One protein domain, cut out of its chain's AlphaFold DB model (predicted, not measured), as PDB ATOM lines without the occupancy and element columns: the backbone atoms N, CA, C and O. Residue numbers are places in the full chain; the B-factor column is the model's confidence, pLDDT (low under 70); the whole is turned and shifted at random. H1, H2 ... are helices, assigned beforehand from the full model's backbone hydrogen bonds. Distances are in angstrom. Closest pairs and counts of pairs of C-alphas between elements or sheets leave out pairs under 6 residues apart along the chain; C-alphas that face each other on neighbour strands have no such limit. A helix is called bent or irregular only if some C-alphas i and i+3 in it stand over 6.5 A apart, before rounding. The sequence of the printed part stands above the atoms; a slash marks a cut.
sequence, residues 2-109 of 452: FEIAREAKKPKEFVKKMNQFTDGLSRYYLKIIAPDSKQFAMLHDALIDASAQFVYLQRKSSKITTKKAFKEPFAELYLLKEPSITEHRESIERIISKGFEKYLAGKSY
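Overview. This is residues 2 to 109 of the 452 residues of the protein "CRISPR-associated protein Cas1" of hydrothermal vent metagenome (UniProt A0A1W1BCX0). Long helix H3 and long helix H2 run side by side in opposite directions, with a gap between them, and H5, as long as H3, crosses H3 steeply. Short H1 sits against H2 and H3, and short H4 bridges from the first residues of H2 to H5. The 108 printed residues hold five named helices, H1 to H5 in chain order, and no named strand; the class is all helix. The whole is compact, with a radius of gyration of the C-alphas of 14.0 A, yet elongated, spanning 42 by 27 by 23 A.

Along the chain. Find C-alpha 38 at (118.067, 256.293, 239.373); from there H3 runs 32.4 A to residue 60. H5, residues 85 to 107, covers 32.9 A and ends at C-alpha 107, (130.039, 255.206, 208.498). H2, residues 11 to 28, covers 26.0 A. Look for H1 at residues 2 to 7 and H4 at residues 68 to 74; H4 is only just irregular, with C-alphas 69 and 72 6.6 A apart.

Arrangement. Start at H3: residues 95 to 103 of H5 touch it at a steep tilt of 55 degrees, closest at the C-alphas of Ala 52 and Gly 99, 4.1 A. H1 touches residues 50 to 57 of H3, closest at the C-alphas of Ala 5 and Phe 54, 4.6 A. H2 is close to H3 but not clearly touching, at 14 degrees, opposite ways; the closest C-alphas, of Phe 14 and Phe 54, are 7.9 A apart. H1 and H2 form a helical hairpin. H4 touches H2, closest at the C-alphas of Lys 12 and Pro 73, 5.3 A, and H5, closest at those of Phe 74 and Ile 92, 6.6 A. H2 and H5 are apart. In H1, H2, H3 and H5 every O i to N i+4 pair is within hydrogen-bond range; H4 has 1 of 3, and 1 of 4 O i to N i+3 pairs.

Size, cuts and confidence. The farthest C-alphas, of Lys 31 and Tyr 109, are 43.6 A apart. The printed part has no cut and no long link. Its mean pLDDT is 80.6; look for values under 70 at residues 82 to 83, 87, 101 and 103 to 109.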
ATOM      1  N   PHE A   2     133.739 260.839 229.580       85.56
ATOM      2  CA  PHE A   2     133.891 261.038 228.120       85.56
ATOM      3  C   PHE A   2     135.196 261.725 227.688       85.56
ATOM      4  O   PHE A   2     135.665 261.477 226.580       85.56
ATOM      5  N   GLU A   3     135.793 262.559 228.536       86.62
ATOM      6  CA  GLU A   3     137.118 263.151 228.288       86.62
ATOM      7  C   GLU A   3     138.219 262.088 228.306       86.62
ATOM      8  O   GLU A   3     138.984 261.993 227.350       86.62
ATOM      9  N   ILE A   4     138.191 261.176 229.289       87.81
ATOM     10  CA  ILE A   4     139.073 259.995 229.342       87.81
ATOM     11  C   ILE A   4     138.987 259.200 228.026       87.81
ATOM     12  O   ILE A   4     140.005 258.774 227.482       87.81
ATOM     13  N   ALA A   5     137.778 259.049 227.469       87.50
ATOM     14  CA  ALA A   5     137.558 258.374 226.189       87.50
ATOM     15  C   ALA A   5     138.149 259.116 224.972       87.50
ATOM     16  O   ALA A   5     138.397 258.481 223.947       87.50
ATOM     17  N   ARG A   6     138.354 260.437 225.047       86.75
ATOM     18  CA  ARG A   6     138.957 261.250 223.973       86.75
ATOM     19  C   ARG A   6     140.479 261.317 224.075       86.75
ATOM     20  O   ARG A   6     141.143 261.316 223.043       86.75
ATOM     21  N   GLU A   7     141.012 261.382 225.289       85.94
ATOM     22  CA  GLU A   7     142.442 261.583 225.539       85.94
ATOM     23  C   GLU A   7     143.262 260.295 225.457       85.94
ATOM     24  O   GLU A   7     144.398 260.313 224.976       85.94
ATOM     25  N   ALA A   8     142.703 259.171 225.918       88.31
ATOM     26  CA  ALA A   8     143.424 257.907 225.947       88.31
ATOM     27  C   ALA A   8     143.792 257.442 224.528       88.31
ATOM     28  O   ALA A   8     142.956 257.394 223.618       88.31
ATOM     29  N   LYS A   9     145.055 257.046 224.326       84.81
ATOM     30  CA  LYS A   9     145.550 256.634 223.002       84.81
ATOM     31  C   LYS A   9     145.467 255.127 222.784       84.81
ATOM     32  O   LYS A   9     145.324 254.713 221.635       84.81
ATOM     33  N   LYS A  10     145.549 254.322 223.851       89.94
ATOM     34  CA  LYS A  10     145.552 252.845 223.807       89.94
ATOM     35  C   LYS A  10     144.471 252.244 224.726       89.94
ATOM     36  O   LYS A  10     144.189 252.832 225.765       89.94
ATOM     37  N   PRO A  11     143.902 251.060 224.412       90.88
ATOM     38  CA  PRO A  11     142.862 250.433 225.239       90.88
ATOM     39  C   PRO A  11     143.259 250.195 226.703       90.88
ATOM     40  O   PRO A  11     142.479 250.516 227.591       90.88
ATOM     41  N   LYS A  12     144.483 249.716 226.966       90.94
ATOM     42  CA  LYS A  12     144.983 249.515 228.341       90.94
ATOM     43  C   LYS A  12     145.069 250.828 229.133       90.94
ATOM     44  O   LYS A  12     144.764 250.863 230.318       90.94
ATOM     45  N   GLU A  13     145.442 251.925 228.470       91.31
ATOM     46  CA  GLU A  13     145.501 253.255 229.092       91.31
ATOM     47  C   GLU A  13     144.100 253.764 229.460       91.31
ATOM     48  O   GLU A  13     143.899 254.298 230.550       91.31
ATOM     49  N   PHE A  14     143.128 253.562 228.564       93.88
ATOM     50  CA  PHE A  14     141.732 253.919 228.798       93.88
ATOM     51  C   PHE A  14     141.152 253.178 230.005       93.88
ATOM     52  O   PHE A  14     140.606 253.819 230.899       93.88
ATOM     53  N   VAL A  15     141.314 251.851 230.053       93.50
ATOM     54  CA  VAL A  15     140.794 251.013 231.146       93.50
ATOM     55  C   VAL A  15     141.415 251.418 232.480       93.50
ATOM     56  O   VAL A  15     140.685 251.652 233.437       93.50
ATOM     57  N   LYS A  16     142.736 251.646 232.524       92.62
ATOM     58  CA  LYS A  16     143.419 252.122 233.735       92.62
ATOM     59  C   LYS A  16     142.828 253.437 234.258       92.62
ATOM     60  O   LYS A  16     142.486 253.529 235.433       92.62
ATOM     61  N   LYS A  17     142.695 254.451 233.394       91.50
ATOM     62  CA  LYS A  17     142.141 255.764 233.773       91.50
ATOM     63  C   LYS A  17     140.667 255.673 234.174       91.50
ATOM     64  O   LYS A  17     140.238 256.367 235.092       91.50
ATOM     65  N   MET A  18     139.891 254.825 233.497       91.75
ATOM     66  CA  MET A  18     138.473 254.649 233.802       91.75
ATOM     67  C   MET A  18     138.272 253.945 235.147       91.75
ATOM     68  O   MET A  18     137.476 254.415 235.951       91.75
ATOM     69  N   ASN A  19     139.048 252.900 235.439       92.69
ATOM     70  CA  ASN A  19     138.998 252.212 236.729       92.69
ATOM     71  C   ASN A  19     139.393 253.138 237.882       92.69
ATOM     72  O   ASN A  19     138.688 253.185 238.880       92.69
ATOM     73  N   GLN A  20     140.444 253.952 237.723       90.19
ATOM     74  CA  GLN A  20     140.823 254.959 238.728       90.19
ATOM     75  C   GLN A  20     139.688 255.952 239.017       90.19
ATOM     76  O   GLN A  20     139.453 256.320 240.168       90.19
ATOM     77  N   PHE A  21     138.961 256.369 237.978       88.69
ATOM     78  CA  PHE A  21     137.800 257.242 238.121       88.69
ATOM     79  C   PHE A  21     136.644 256.541 238.857       88.69
ATOM     80  O   PHE A  21     136.074 257.107 239.791       88.69
ATOM     81  N   THR A  22     136.319 255.303 238.479       86.62
ATOM     82  CA  THR A  22     135.246 254.508 239.100       86.62
ATOM     83  C   THR A  22     135.566 254.121 240.550       86.62
ATOM     84  O   THR A  22     134.675 254.135 241.402       86.62
ATOM     85  N   ASP A  23     136.832 253.861 240.873       85.81
ATOM     86  CA  ASP A  23     137.304 253.637 242.244       85.81
ATOM     87  C   ASP A  23     137.144 254.894 243.101       85.81
ATOM     88  O   ASP A  23     136.668 254.820 244.236       85.81
ATOM     89  N   GLY A  24     137.487 256.065 242.555       83.50
ATOM     90  CA  GLY A  24     137.250 257.349 243.216       83.50
ATOM     91  C   GLY A  24     135.766 257.569 243.516       83.50
ATOM     92  O   GLY A  24     135.400 257.925 244.637       83.50
ATOM     93  N   LEU A  25     134.893 257.275 242.548       83.56
ATOM     94  CA  LEU A  25     133.444 257.316 242.750       83.56
ATOM     95  C   LEU A  25     132.996 256.357 243.855       83.56
ATOM     96  O   LEU A  25     132.255 256.765 244.745       83.56
ATOM     97  N   SER A  26     133.492 255.120 243.842       81.56
ATOM     98  CA  SER A  26     133.142 254.086 244.823       81.56
ATOM     99  C   SER A  26     133.543 254.471 246.249       81.56
ATOM    100  O   SER A  26     132.779 254.275 247.191       81.56
ATOM    101  N   ARG A  27     134.725 255.075 246.418       80.56
ATOM    102  CA  ARG A  27     135.266 255.429 247.739       80.56
ATOM    103  C   ARG A  27     134.599 256.646 248.374       80.56
ATOM    104  O   ARG A  27     134.453 256.660 249.600       80.56
ATOM    105  N   TYR A  28     134.218 257.639 247.569       78.62
ATOM    106  CA  TYR A  28     133.800 258.952 248.074       78.62
ATOM    107  C   TYR A  28     132.331 259.296 247.802       78.62
ATOM    108  O   TYR A  28     131.701 259.914 248.652       78.62
ATOM    109  N   TYR A  29     131.763 258.877 246.667       76.88
ATOM    110  CA  TYR A  29     130.453 259.360 246.206       76.88
ATOM    111  C   TYR A  29     129.365 258.281 246.197       76.88
ATOM    112  O   TYR A  29     128.204 258.573 246.461       76.88
ATOM    113  N   LEU A  30     129.714 257.018 245.953       80.75
ATOM    114  CA  LEU A  30     128.737 255.924 245.920       80.75
ATOM    115  C   LEU A  30     128.318 255.430 247.309       80.75
ATOM    116  O   LEU A  30     127.365 254.672 247.413       80.75
ATOM    117  N   LYS A  31     128.959 255.909 248.381       80.31
ATOM    118  CA  LYS A  31     128.521 255.654 249.765       80.31
ATOM    119  C   LYS A  31     127.203 256.348 250.120       80.31
ATOM    120  O   LYS A  31     126.522 255.913 251.038       80.31
ATOM    121  N   ILE A  32     126.867 257.427 249.413       82.19
ATOM    122  CA  ILE A  32     125.664 258.244 249.649       82.19
ATOM    123  C   ILE A  32     124.604 258.075 248.551       82.19
ATOM    124  O   ILE A  32     123.534 258.669 248.629       82.19
ATOM    125  N   ILE A  33     124.892 257.277 247.517       80.19
ATOM    126  CA  ILE A  33     123.975 256.991 246.412       80.19
ATOM    127  C   ILE A  33     123.556 255.530 246.525       80.19
ATOM    128  O   ILE A  33     124.383 254.635 246.371       80.19
ATOM    129  N   ALA A  34     122.269 255.289 246.764       80.94
ATOM    130  CA  ALA A  34     121.753 253.932 246.889       80.94
ATOM    131  C   ALA A  34     121.953 253.141 245.571       80.94
ATOM    132  O   ALA A  34     121.690 253.698 244.495       80.94
ATOM    133  N   PRO A  35     122.407 251.871 245.612       79.69
ATOM    134  CA  PRO A  35     122.670 251.063 244.411       79.69
ATOM    135  C   PRO A  35     121.457 250.835 243.491       79.69
ATOM    136  O   PRO A  35     121.604 250.548 242.303       79.69
ATOM    137  N   ASP A  36     120.249 250.957 244.033       79.62
ATOM    138  CA  ASP A  36     118.959 250.856 243.348       79.62
ATOM    139  C   ASP A  36     118.416 252.214 242.862       79.62
ATOM    140  O   ASP A  36     117.402 252.272 242.163       79.62
ATOM    141  N   SER A  37     119.103 253.317 243.173       85.19
ATOM    142  CA  SER A  37     118.682 254.657 242.774       85.19
ATOM    143  C   SER A  37     118.827 254.908 241.269       85.19
ATOM    144  O   SER A  37     119.703 254.382 240.572       85.19
ATOM    145  N   LYS A  38     117.997 255.823 240.761       81.00
ATOM    146  CA  LYS A  38     118.067 256.293 239.373       81.00
ATOM    147  C   LYS A  38     119.423 256.934 239.054       81.00
ATOM    148  O   LYS A  38     119.930 256.780 237.947       81.00
ATOM    149  N   GLN A  39     120.019 257.632 240.016       82.50
ATOM    150  CA  GLN A  39     121.323 258.279 239.896       82.50
ATOM    151  C   GLN A  39     122.438 257.245 239.700       82.50
ATOM    152  O   GLN A  39     123.295 257.429 238.836       82.50
ATOM    153  N   PHE A  40     122.389 256.133 240.442       84.81
ATOM    154  CA  PHE A  40     123.323 255.020 240.274       84.81
ATOM    155  C   PHE A  40     123.204 254.388 238.883       84.81
ATOM    156  O   PHE A  40     124.209 254.195 238.195       84.81
ATOM    157  N   ALA A  41     121.971 254.145 238.424       78.50
ATOM    158  CA  ALA A  41     121.710 253.623 237.082       78.50
ATOM    159  C   ALA A  41     122.250 254.557 235.982       78.50
ATOM    160  O   ALA A  41     122.926 254.103 235.062       78.50
ATOM    161  N   MET A  42     122.038 255.872 236.115       79.88
ATOM    162  CA  MET A  42     122.570 256.867 235.175       79.88
ATOM    163  C   MET A  42     124.104 256.884 235.140       79.88
ATOM    164  O   MET A  42     124.690 257.049 234.070       79.88
ATOM    165  N   LEU A  43     124.764 256.706 236.288       83.62
ATOM    166  CA  LEU A  43     126.225 256.657 236.369       83.62
ATOM    167  C   LEU A  43     126.790 255.404 235.691       83.62
ATOM    168  O   LEU A  43     127.771 255.482 234.950       83.62
ATOM    169  N   HIS A  44     126.139 254.264 235.914       83.75
ATOM    170  CA  HIS A  44     126.467 253.003 235.261       83.75
ATOM    171  C   HIS A  44     126.290 253.086 233.735       83.75
ATOM    172  O   HIS A  44     127.179 252.691 232.979       83.75
ATOM    173  N   ASP A  45     125.195 253.682 233.260       79.94
ATOM    174  CA  ASP A  45     124.963 253.877 231.826       79.94
ATOM    175  C   ASP A  45     125.983 254.840 231.199       79.94
ATOM    176  O   ASP A  45     126.491 254.586 230.102       79.94
ATOM    177  N   ALA A  46     126.367 255.907 231.909       84.25
ATOM    178  CA  ALA A  46     127.398 256.840 231.452       84.25
ATOM    179  C   ALA A  46     128.773 256.163 231.282       84.25
ATOM    180  O   ALA A  46     129.501 256.469 230.332       84.25
ATOM    181  N   LEU A  47     129.115 255.213 232.160       87.62
ATOM    182  CA  LEU A  47     130.338 254.410 232.077       87.62
ATOM    183  C   LEU A  47     130.349 253.506 230.836       87.62
ATOM    184  O   LEU A  47     131.346 253.458 230.102       87.62
ATOM    185  N   ILE A  48     129.225 252.840 230.561       84.62
ATOM    186  CA  ILE A  48     129.026 252.029 229.352       84.62
ATOM    187  C   ILE A  48     129.163 252.903 228.099       84.62
ATOM    188  O   ILE A  48     129.861 252.536 227.149       84.62
ATOM    189  N   ASP A  49     128.536 254.079 228.094       81.75
ATOM    190  CA  ASP A  49     128.527 254.977 226.938       81.75
ATOM    191  C   ASP A  49     129.892 255.595 226.644       81.75
ATOM    192  O   ASP A  49     130.303 255.665 225.480       81.75
ATOM    193  N   ALA A  50     130.624 256.009 227.679       87.25
ATOM    194  CA  ALA A  50     131.986 256.506 227.533       87.25
ATOM    195  C   ALA A  50     132.929 255.412 227.005       87.25
ATOM    196  O   ALA A  50     133.739 255.671 226.110       87.25
ATOM    197  N   SER A  51     132.773 254.176 227.481       91.44
ATOM    198  CA  SER A  51     133.552 253.024 227.012       91.44
ATOM    199  C   SER A  51     133.251 252.673 225.553       91.44
ATOM    200  O   SER A  51     134.172 252.494 224.750       91.44
ATOM    201  N   ALA A  52     131.978 252.687 225.148       85.94
ATOM    202  CA  ALA A  52     131.592 252.505 223.749       85.94
ATOM    203  C   ALA A  52     132.104 253.649 222.849       85.94
ATOM    204  O   ALA A  52     132.503 253.421 221.702       85.94
ATOM    205  N   GLN A  53     132.138 254.887 223.358       87.50
ATOM    206  CA  GLN A  53     132.681 256.044 222.642       87.50
ATOM    207  C   GLN A  53     134.189 255.920 222.384       87.50
ATOM    208  O   GLN A  53     134.640 256.266 221.290       87.50
ATOM    209  N   PHE A  54     134.967 255.406 223.340       92.38
ATOM    210  CA  PHE A  54     136.393 255.138 223.138       92.38
ATOM    211  C   PHE A  54     136.618 254.123 222.005       92.38
ATOM    212  O   PHE A  54     137.392 254.380 221.078       92.38
ATOM    213  N   VAL A  55     135.877 253.007 222.021       89.06
ATOM    214  CA  VAL A  55     135.930 251.977 220.965       89.06
ATOM    215  C   VAL A  55     135.616 252.585 219.591       89.06
ATOM    216  O   VAL A  55     136.335 252.337 218.619       89.06
ATOM    217  N   TYR A  56     134.596 253.447 219.510       87.19
ATOM    218  CA  TYR A  56     134.262 254.196 218.293       87.19
ATOM    219  C   TYR A  56     135.429 255.063 217.785       87.19
ATOM    220  O   TYR A  56     135.751 255.019 216.595       87.19
ATOM    221  N   LEU A  57     136.081 255.841 218.657       86.81
ATOM    222  CA  LEU A  57     137.164 256.759 218.278       86.81
ATOM    223  C   LEU A  57     138.419 256.010 217.793       86.81
ATOM    224  O   LEU A  57     139.030 256.391 216.788       86.81
ATOM    225  N   GLN A  58     138.763 254.898 218.444       89.31
ATOM    226  CA  GLN A  58     139.867 254.026 218.026       89.31
ATOM    227  C   GLN A  58     139.585 253.347 216.681       89.31
ATOM    228  O   GLN A  58     140.467 253.252 215.824       89.31
ATOM    229  N   ARG A  59     138.327 252.957 216.442       82.25
ATOM    230  CA  ARG A  59     137.907 252.417 215.146       82.25
ATOM    231  C   ARG A  59     137.898 253.475 214.040       82.25
ATOM    232  O   ARG A  59     138.266 253.157 212.906       82.25
ATOM    233  N   LYS A  60     137.492 254.712 214.357       82.88
ATOM    234  CA  LYS A  60     137.447 255.862 213.433       82.88
ATOM    235  C   LYS A  60     138.836 256.291 212.970       82.88
ATOM    236  O   LYS A  60     138.997 256.614 211.800       82.88
ATOM    237  N   SER A  61     139.825 256.260 213.858       80.44
ATOM    238  CA  SER A  61     141.221 256.600 213.546       80.44
ATOM    239  C   SER A  61     141.993 255.483 212.826       80.44
ATOM    240  O   SER A  61     143.189 255.627 212.599       80.44
ATOM    241  N   SER A  62     141.333 254.370 212.474       74.06
ATOM    242  CA  SER A  62     141.929 253.171 211.856       74.06
ATOM    243  C   SER A  62     143.063 252.512 212.657       74.06
ATOM    244  O   SER A  62     143.697 251.594 212.149       74.06
ATOM    245  N   LYS A  63     143.289 252.915 213.916       72.94
ATOM    246  CA  LYS A  63     144.340 252.359 214.785       72.94
ATOM    247  C   LYS A  63     144.045 250.928 215.223       72.94
ATOM    248  O   LYS A  63     144.963 250.132 215.377       72.94
ATOM    249  N   ILE A  64     142.767 250.598 215.425       79.56
ATOM    250  CA  ILE A  64     142.317 249.256 215.804       79.56
ATOM    251  C   ILE A  64     141.090 248.886 214.970       79.56
ATOM    252  O   ILE A  64     140.087 249.601 214.960       79.56
ATOM    253  N   THR A  65     141.161 247.764 214.255       75.75
ATOM    254  CA  THR A  65     140.140 247.360 213.273       75.75
ATOM    255  C   THR A  65     139.301 246.160 213.705       75.75
ATOM    256  O   THR A  65     138.212 245.968 213.159       75.75
ATOM    257  N   THR A  66     139.753 245.386 214.698       82.56
ATOM    258  CA  THR A  66     139.119 244.137 215.141       82.56
ATOM    259  C   THR A  66     138.544 244.256 216.554       82.56
ATOM    260  O   THR A  66     139.130 244.896 217.425       82.56
ATOM    261  N   LYS A  67     137.395 243.608 216.808       81.00
ATOM    262  CA  LYS A  67     136.802 243.532 218.159       81.00
ATOM    263  C   LYS A  67     137.737 242.819 219.150       81.00
ATOM    264  O   LYS A  67     137.778 243.186 220.319       81.00
ATOM    265  N   LYS A  68     138.520 241.837 218.672       83.56
ATOM    266  CA  LYS A  68     139.448 241.028 219.484       83.56
ATOM    267  C   LYS A  68     140.471 241.887 220.238       83.56
ATOM    268  O   LYS A  68     140.724 241.619 221.403       83.56
ATOM    269  N   ALA A  69     140.970 242.955 219.618       84.62
ATOM    270  CA  ALA A  69     141.956 243.855 220.221       84.62
ATOM    271  C   ALA A  69     141.425 244.689 221.408       84.62
ATOM    272  O   ALA A  69     142.217 245.265 222.148       84.62
ATOM    273  N   PHE A  70     140.102 244.756 221.601       87.25
ATOM    274  CA  PHE A  70     139.490 245.395 222.770       87.25
ATOM    275  C   PHE A  70     139.131 244.395 223.870       87.25
ATOM    276  O   PHE A  70     139.096 244.794 225.027       87.25
ATOM    277  N   LYS A  71     138.893 243.119 223.529       85.75
ATOM    278  CA  LYS A  71     138.416 242.099 224.478       85.75
ATOM    279  C   LYS A  71     139.383 241.874 225.637       85.75
ATOM    280  O   LYS A  71     138.945 241.843 226.776       85.75
ATOM    281  N   GLU A  72     140.673 241.736 225.345       86.25
ATOM    282  CA  GLU A  72     141.685 241.469 226.374       86.25
ATOM    283  C   GLU A  72     141.875 242.676 227.315       86.25
ATOM    284  O   GLU A  72     141.721 242.494 228.516       86.25
ATOM    285  N   PRO A  73     142.083 243.923 226.840       88.00
ATOM    286  CA  PRO A  73     142.185 245.071 227.743       88.00
ATOM    287  C   PRO A  73     140.899 245.376 228.523       88.00
ATOM    288  O   PRO A  73     140.975 245.792 229.669       88.00
ATOM    289  N   PHE A  74     139.720 245.211 227.911       90.81
ATOM    290  CA  PHE A  74     138.442 245.551 228.552       90.81
ATOM    291  C   PHE A  74     137.976 244.499 229.562       90.81
ATOM    292  O   PHE A  74     137.057 244.790 230.317       90.81
ATOM    293  N   ALA A  75     138.600 243.319 229.610       87.31
ATOM    294  CA  ALA A  75     138.300 242.311 230.626       87.31
ATOM    295  C   ALA A  75     138.617 242.785 232.056       87.31
ATOM    296  O   ALA A  75     138.104 242.215 233.010       87.31
ATOM    297  N   GLU A  76     139.457 243.815 232.200       89.19
ATOM    298  CA  GLU A  76     139.798 244.435 233.486       89.19
ATOM    299  C   GLU A  76     138.942 245.677 233.794       89.19
ATOM    300  O   GLU A  76     139.171 246.344 234.799       89.19
ATOM    301  N   LEU A  77     137.996 246.060 232.928       89.88
ATOM    302  CA  LEU A  77     137.206 247.279 233.117       89.88
ATOM    303  C   LEU A  77     136.220 247.104 234.275       89.88
ATOM    304  O   LEU A  77     135.340 246.264 234.212       89.88
ATOM    305  N   TYR A  78     136.301 247.937 235.305       86.25
ATOM    306  CA  TYR A  78     135.398 247.835 236.446       86.25
ATOM    307  C   TYR A  78     134.020 248.428 236.118       86.25
ATOM    308  O   TYR A  78     133.912 249.624 235.836       86.25
ATOM    309  N   LEU A  79     132.967 247.601 236.163       83.06
ATOM    310  CA  LEU A  79     131.571 247.999 235.962       83.06
ATOM    311  C   LEU A  79     130.827 248.017 237.305       83.06
ATOM    312  O   LEU A  79     130.955 247.107 238.116       83.06
ATOM    313  N   LEU A  80     130.040 249.071 237.546       81.44
ATOM    314  CA  LEU A  80     129.443 249.353 238.861       81.44
ATOM    315  C   LEU A  80     128.391 248.330 239.334       81.44
ATOM    316  O   LEU A  80     128.024 248.363 240.505       81.44
ATOM    317  N   LYS A  81     127.854 247.474 238.453       70.69
ATOM    318  CA  LYS A  81     126.705 246.610 238.767       70.69
ATOM    319  C   LYS A  81     126.807 245.230 238.124       70.69
ATOM    320  O   LYS A  81     126.070 244.964 237.180       70.69
ATOM    321  N   GLU A  82     127.685 244.354 238.617       69.69
ATOM    322  CA  GLU A  82     127.816 242.990 238.067       69.69
ATOM    323  C   GLU A  82     128.208 241.954 239.137       69.69
ATOM    324  O   GLU A  82     129.311 242.027 239.677       69.69
ATOM    325  N   PRO A  83     127.320 240.993 239.463       55.72
ATOM    326  CA  PRO A  83     127.595 239.975 240.477       55.72
ATOM    327  C   PRO A  83     128.312 238.721 239.940       55.72
ATOM    328  O   PRO A  83     128.902 237.995 240.738       55.72
ATOM    329  N   SER A  84     128.307 238.449 238.626       74.81
ATOM    330  CA  SER A  84     128.962 237.263 238.045       74.81
ATOM    331  C   SER A  84     129.967 237.571 236.925       74.81
ATOM    332  O   SER A  84     129.816 238.512 236.145       74.81
ATOM    333  N   ILE A  85     130.987 236.711 236.788       74.06
ATOM    334  CA  ILE A  85     132.004 236.788 235.716       74.06
ATOM    335  C   ILE A  85     131.357 236.686 234.321       74.06
ATOM    336  O   ILE A  85     131.854 237.266 233.353       74.06
ATOM    337  N   THR A  86     130.253 235.944 234.202       70.12
ATOM    338  CA  THR A  86     129.525 235.757 232.941       70.12
ATOM    339  C   THR A  86     128.839 237.047 232.500       70.12
ATOM    340  O   THR A  86     129.049 237.479 231.368       70.12
ATOM    341  N   GLU A  87     128.107 237.709 233.400       69.31
ATOM    342  CA  GLU A  87     127.451 238.996 233.117       69.31
ATOM    343  C   GLU A  87     128.477 240.081 232.776       69.31
ATOM    344  O   GLU A  87     128.275 240.852 231.837       69.31
ATOM    345  N   HIS A  88     129.626 240.064 233.460       81.25
ATOM    346  CA  HIS A  88     130.738 240.957 233.154       81.25
ATOM    347  C   HIS A  88     131.214 240.809 231.706       81.25
ATOM    348  O   HIS A  88     131.290 241.781 230.948       81.25
ATOM    349  N   ARG A  89     131.465 239.571 231.265       77.62
ATOM    350  CA  ARG A  89     131.882 239.295 229.881       77.62
ATOM    351  C   ARG A  89     130.838 239.752 228.864       77.62
ATOM    352  O   ARG A  89     131.211 240.365 227.862       77.62
ATOM    353  N   GLU A  90     129.555 239.502 229.115       72.62
ATOM    354  CA  GLU A  90     128.462 239.922 228.228       72.62
ATOM    355  C   GLU A  90     128.362 241.450 228.108       72.62
ATOM    356  O   GLU A  90     128.223 241.987 227.002       72.62
ATOM    357  N   SER A  91     128.510 242.179 229.216       75.56
ATOM    358  CA  SER A  91     128.544 243.642 229.206       75.56
ATOM    359  C   SER A  91     129.724 244.199 228.420       75.56
ATOM    360  O   SER A  91     129.541 245.133 227.632       75.56
ATOM    361  N   ILE A  92     130.916 243.613 228.556       86.06
ATOM    362  CA  ILE A  92     132.081 244.003 227.753       86.06
ATOM    363  C   ILE A  92     131.825 243.755 226.260       86.06
ATOM    364  O   ILE A  92     132.094 244.631 225.427       86.06
ATOM    365  N   GLU A  93     131.247 242.609 225.892       80.38
ATOM    366  CA  GLU A  93     130.880 242.333 224.500       80.38
ATOM    367  C   GLU A  93     129.851 243.330 223.958       80.38
ATOM    368  O   GLU A  93     129.969 243.783 222.809       80.38
ATOM    369  N   ARG A  94     128.884 243.725 224.788       72.38
ATOM    370  CA  ARG A  94     127.880 244.740 224.465       72.38
ATOM    371  C   ARG A  94     128.505 246.122 224.285       72.38
ATOM    372  O   ARG A  94     128.181 246.790 223.307       72.38
ATOM    373  N   ILE A  95     129.438 246.540 225.144       83.19
ATOM    374  CA  ILE A  95     130.171 247.816 225.030       83.19
ATOM    375  C   ILE A  95     130.961 247.878 223.719       83.19
ATOM    376  O   ILE A  95     130.853 248.848 222.960       83.19
ATOM    377  N   ILE A  96     131.731 246.826 223.419       85.69
ATOM    378  CA  ILE A  96     132.526 246.747 222.189       85.69
ATOM    379  C   ILE A  96     131.595 246.758 220.973       85.69
ATOM    380  O   ILE A  96     131.842 247.481 220.004       85.69
ATOM    381  N   SER A  97     130.500 245.999 221.018       71.38
ATOM    382  CA  SER A  97     129.523 245.959 219.928       71.38
ATOM    383  C   SER A  97     128.846 247.311 219.726       71.38
ATOM    384  O   SER A  97     128.852 247.794 218.599       71.38
ATOM    385  N   LYS A  98     128.431 247.998 220.796       75.88
ATOM    386  CA  LYS A  98     127.863 249.354 220.763       75.88
ATOM    387  C   LYS A  98     128.827 250.376 220.155       75.88
ATOM    388  O   LYS A  98     128.416 251.212 219.355       75.88
ATOM    389  N   GLY A  99     130.123 250.302 220.467       79.19
ATOM    390  CA  GLY A  99     131.144 251.173 219.870       79.19
ATOM    391  C   GLY A  99     131.376 250.913 218.376       79.19
ATOM    392  O   GLY A  99     131.466 251.852 217.577       79.19
ATOM    393  N   PHE A 100     131.414 249.640 217.968       77.19
ATOM    394  CA  PHE A 100     131.499 249.251 216.556       77.19
ATOM    395  C   PHE A 100     130.223 249.607 215.786       77.19
ATOM    396  O   PHE A 100     130.314 250.099 214.665       77.19
ATOM    397  N   GLU A 101     129.047 249.427 216.380       69.19
ATOM    398  CA  GLU A 101     127.753 249.831 215.826       69.19
ATOM    399  C   GLU A 101     127.651 251.347 215.694       69.19
ATOM    400  O   GLU A 101     127.221 251.827 214.652       69.19
ATOM    401  N   LYS A 102     128.140 252.120 216.670       70.56
ATOM    402  CA  LYS A 102     128.251 253.584 216.572       70.56
ATOM    403  C   LYS A 102     129.187 254.006 215.439       70.56
ATOM    404  O   LYS A 102     128.908 254.974 214.732       70.56
ATOM    405  N   TYR A 103     130.271 253.260 215.207       62.34
ATOM    406  CA  TYR A 103     131.136 253.464 214.043       62.34
ATOM    407  C   TYR A 103     130.421 253.112 212.740       62.34
ATOM    408  O   TYR A 103     130.499 253.892 211.800       62.34
ATOM    409  N   LEU A 104     129.686 252.002 212.681       55.84
ATOM    410  CA  LEU A 104     128.891 251.606 211.514       55.84
ATOM    411  C   LEU A 104     127.759 252.609 211.227       55.84
ATOM    412  O   LEU A 104     127.547 252.968 210.072       55.84
ATOM    413  N   ALA A 105     127.110 253.143 212.261       55.50
ATOM    414  CA  ALA A 105     126.108 254.201 212.175       55.50
ATOM    415  C   ALA A 105     126.721 255.540 211.726       55.50
ATOM    416  O   ALA A 105     126.119 256.253 210.931       55.50
ATOM    417  N   GLY A 106     127.949 255.861 212.153       47.91
ATOM    418  CA  GLY A 106     128.706 257.017 211.656       47.91
ATOM    419  C   GLY A 106     129.265 256.829 210.237       47.91
ATOM    420  O   GLY A 106     129.348 257.784 209.470       47.91
ATOM    421  N   LYS A 107     129.604 255.594 209.851       42.97
ATOM    422  CA  LYS A 107     130.039 255.206 208.498       42.97
ATOM    423  C   LYS A 107     128.862 255.153 207.516       42.97
ATOM    424  O   LYS A 107     129.064 255.390 206.326       42.97
ATOM    425  N   SER A 108     127.639 254.977 208.031       37.72
ATOM    426  CA  SER A 108     126.369 255.122 207.305       37.72
ATOM    427  C   SER A 108     126.158 256.519 206.705       37.72
ATOM    428  O   SER A 108     125.194 256.702 205.964       37.72
ATOM    429  N   TYR A 109     127.039 257.491 206.981       41.16
ATOM    430  CA  TYR A 109     127.019 258.798 206.328       41.16
ATOM    431  C   TYR A 109     128.036 258.967 205.189       41.16
ATOM    432  O   TYR A 109     127.907 259.922 204.430       41.16
TER     433      TYR A 109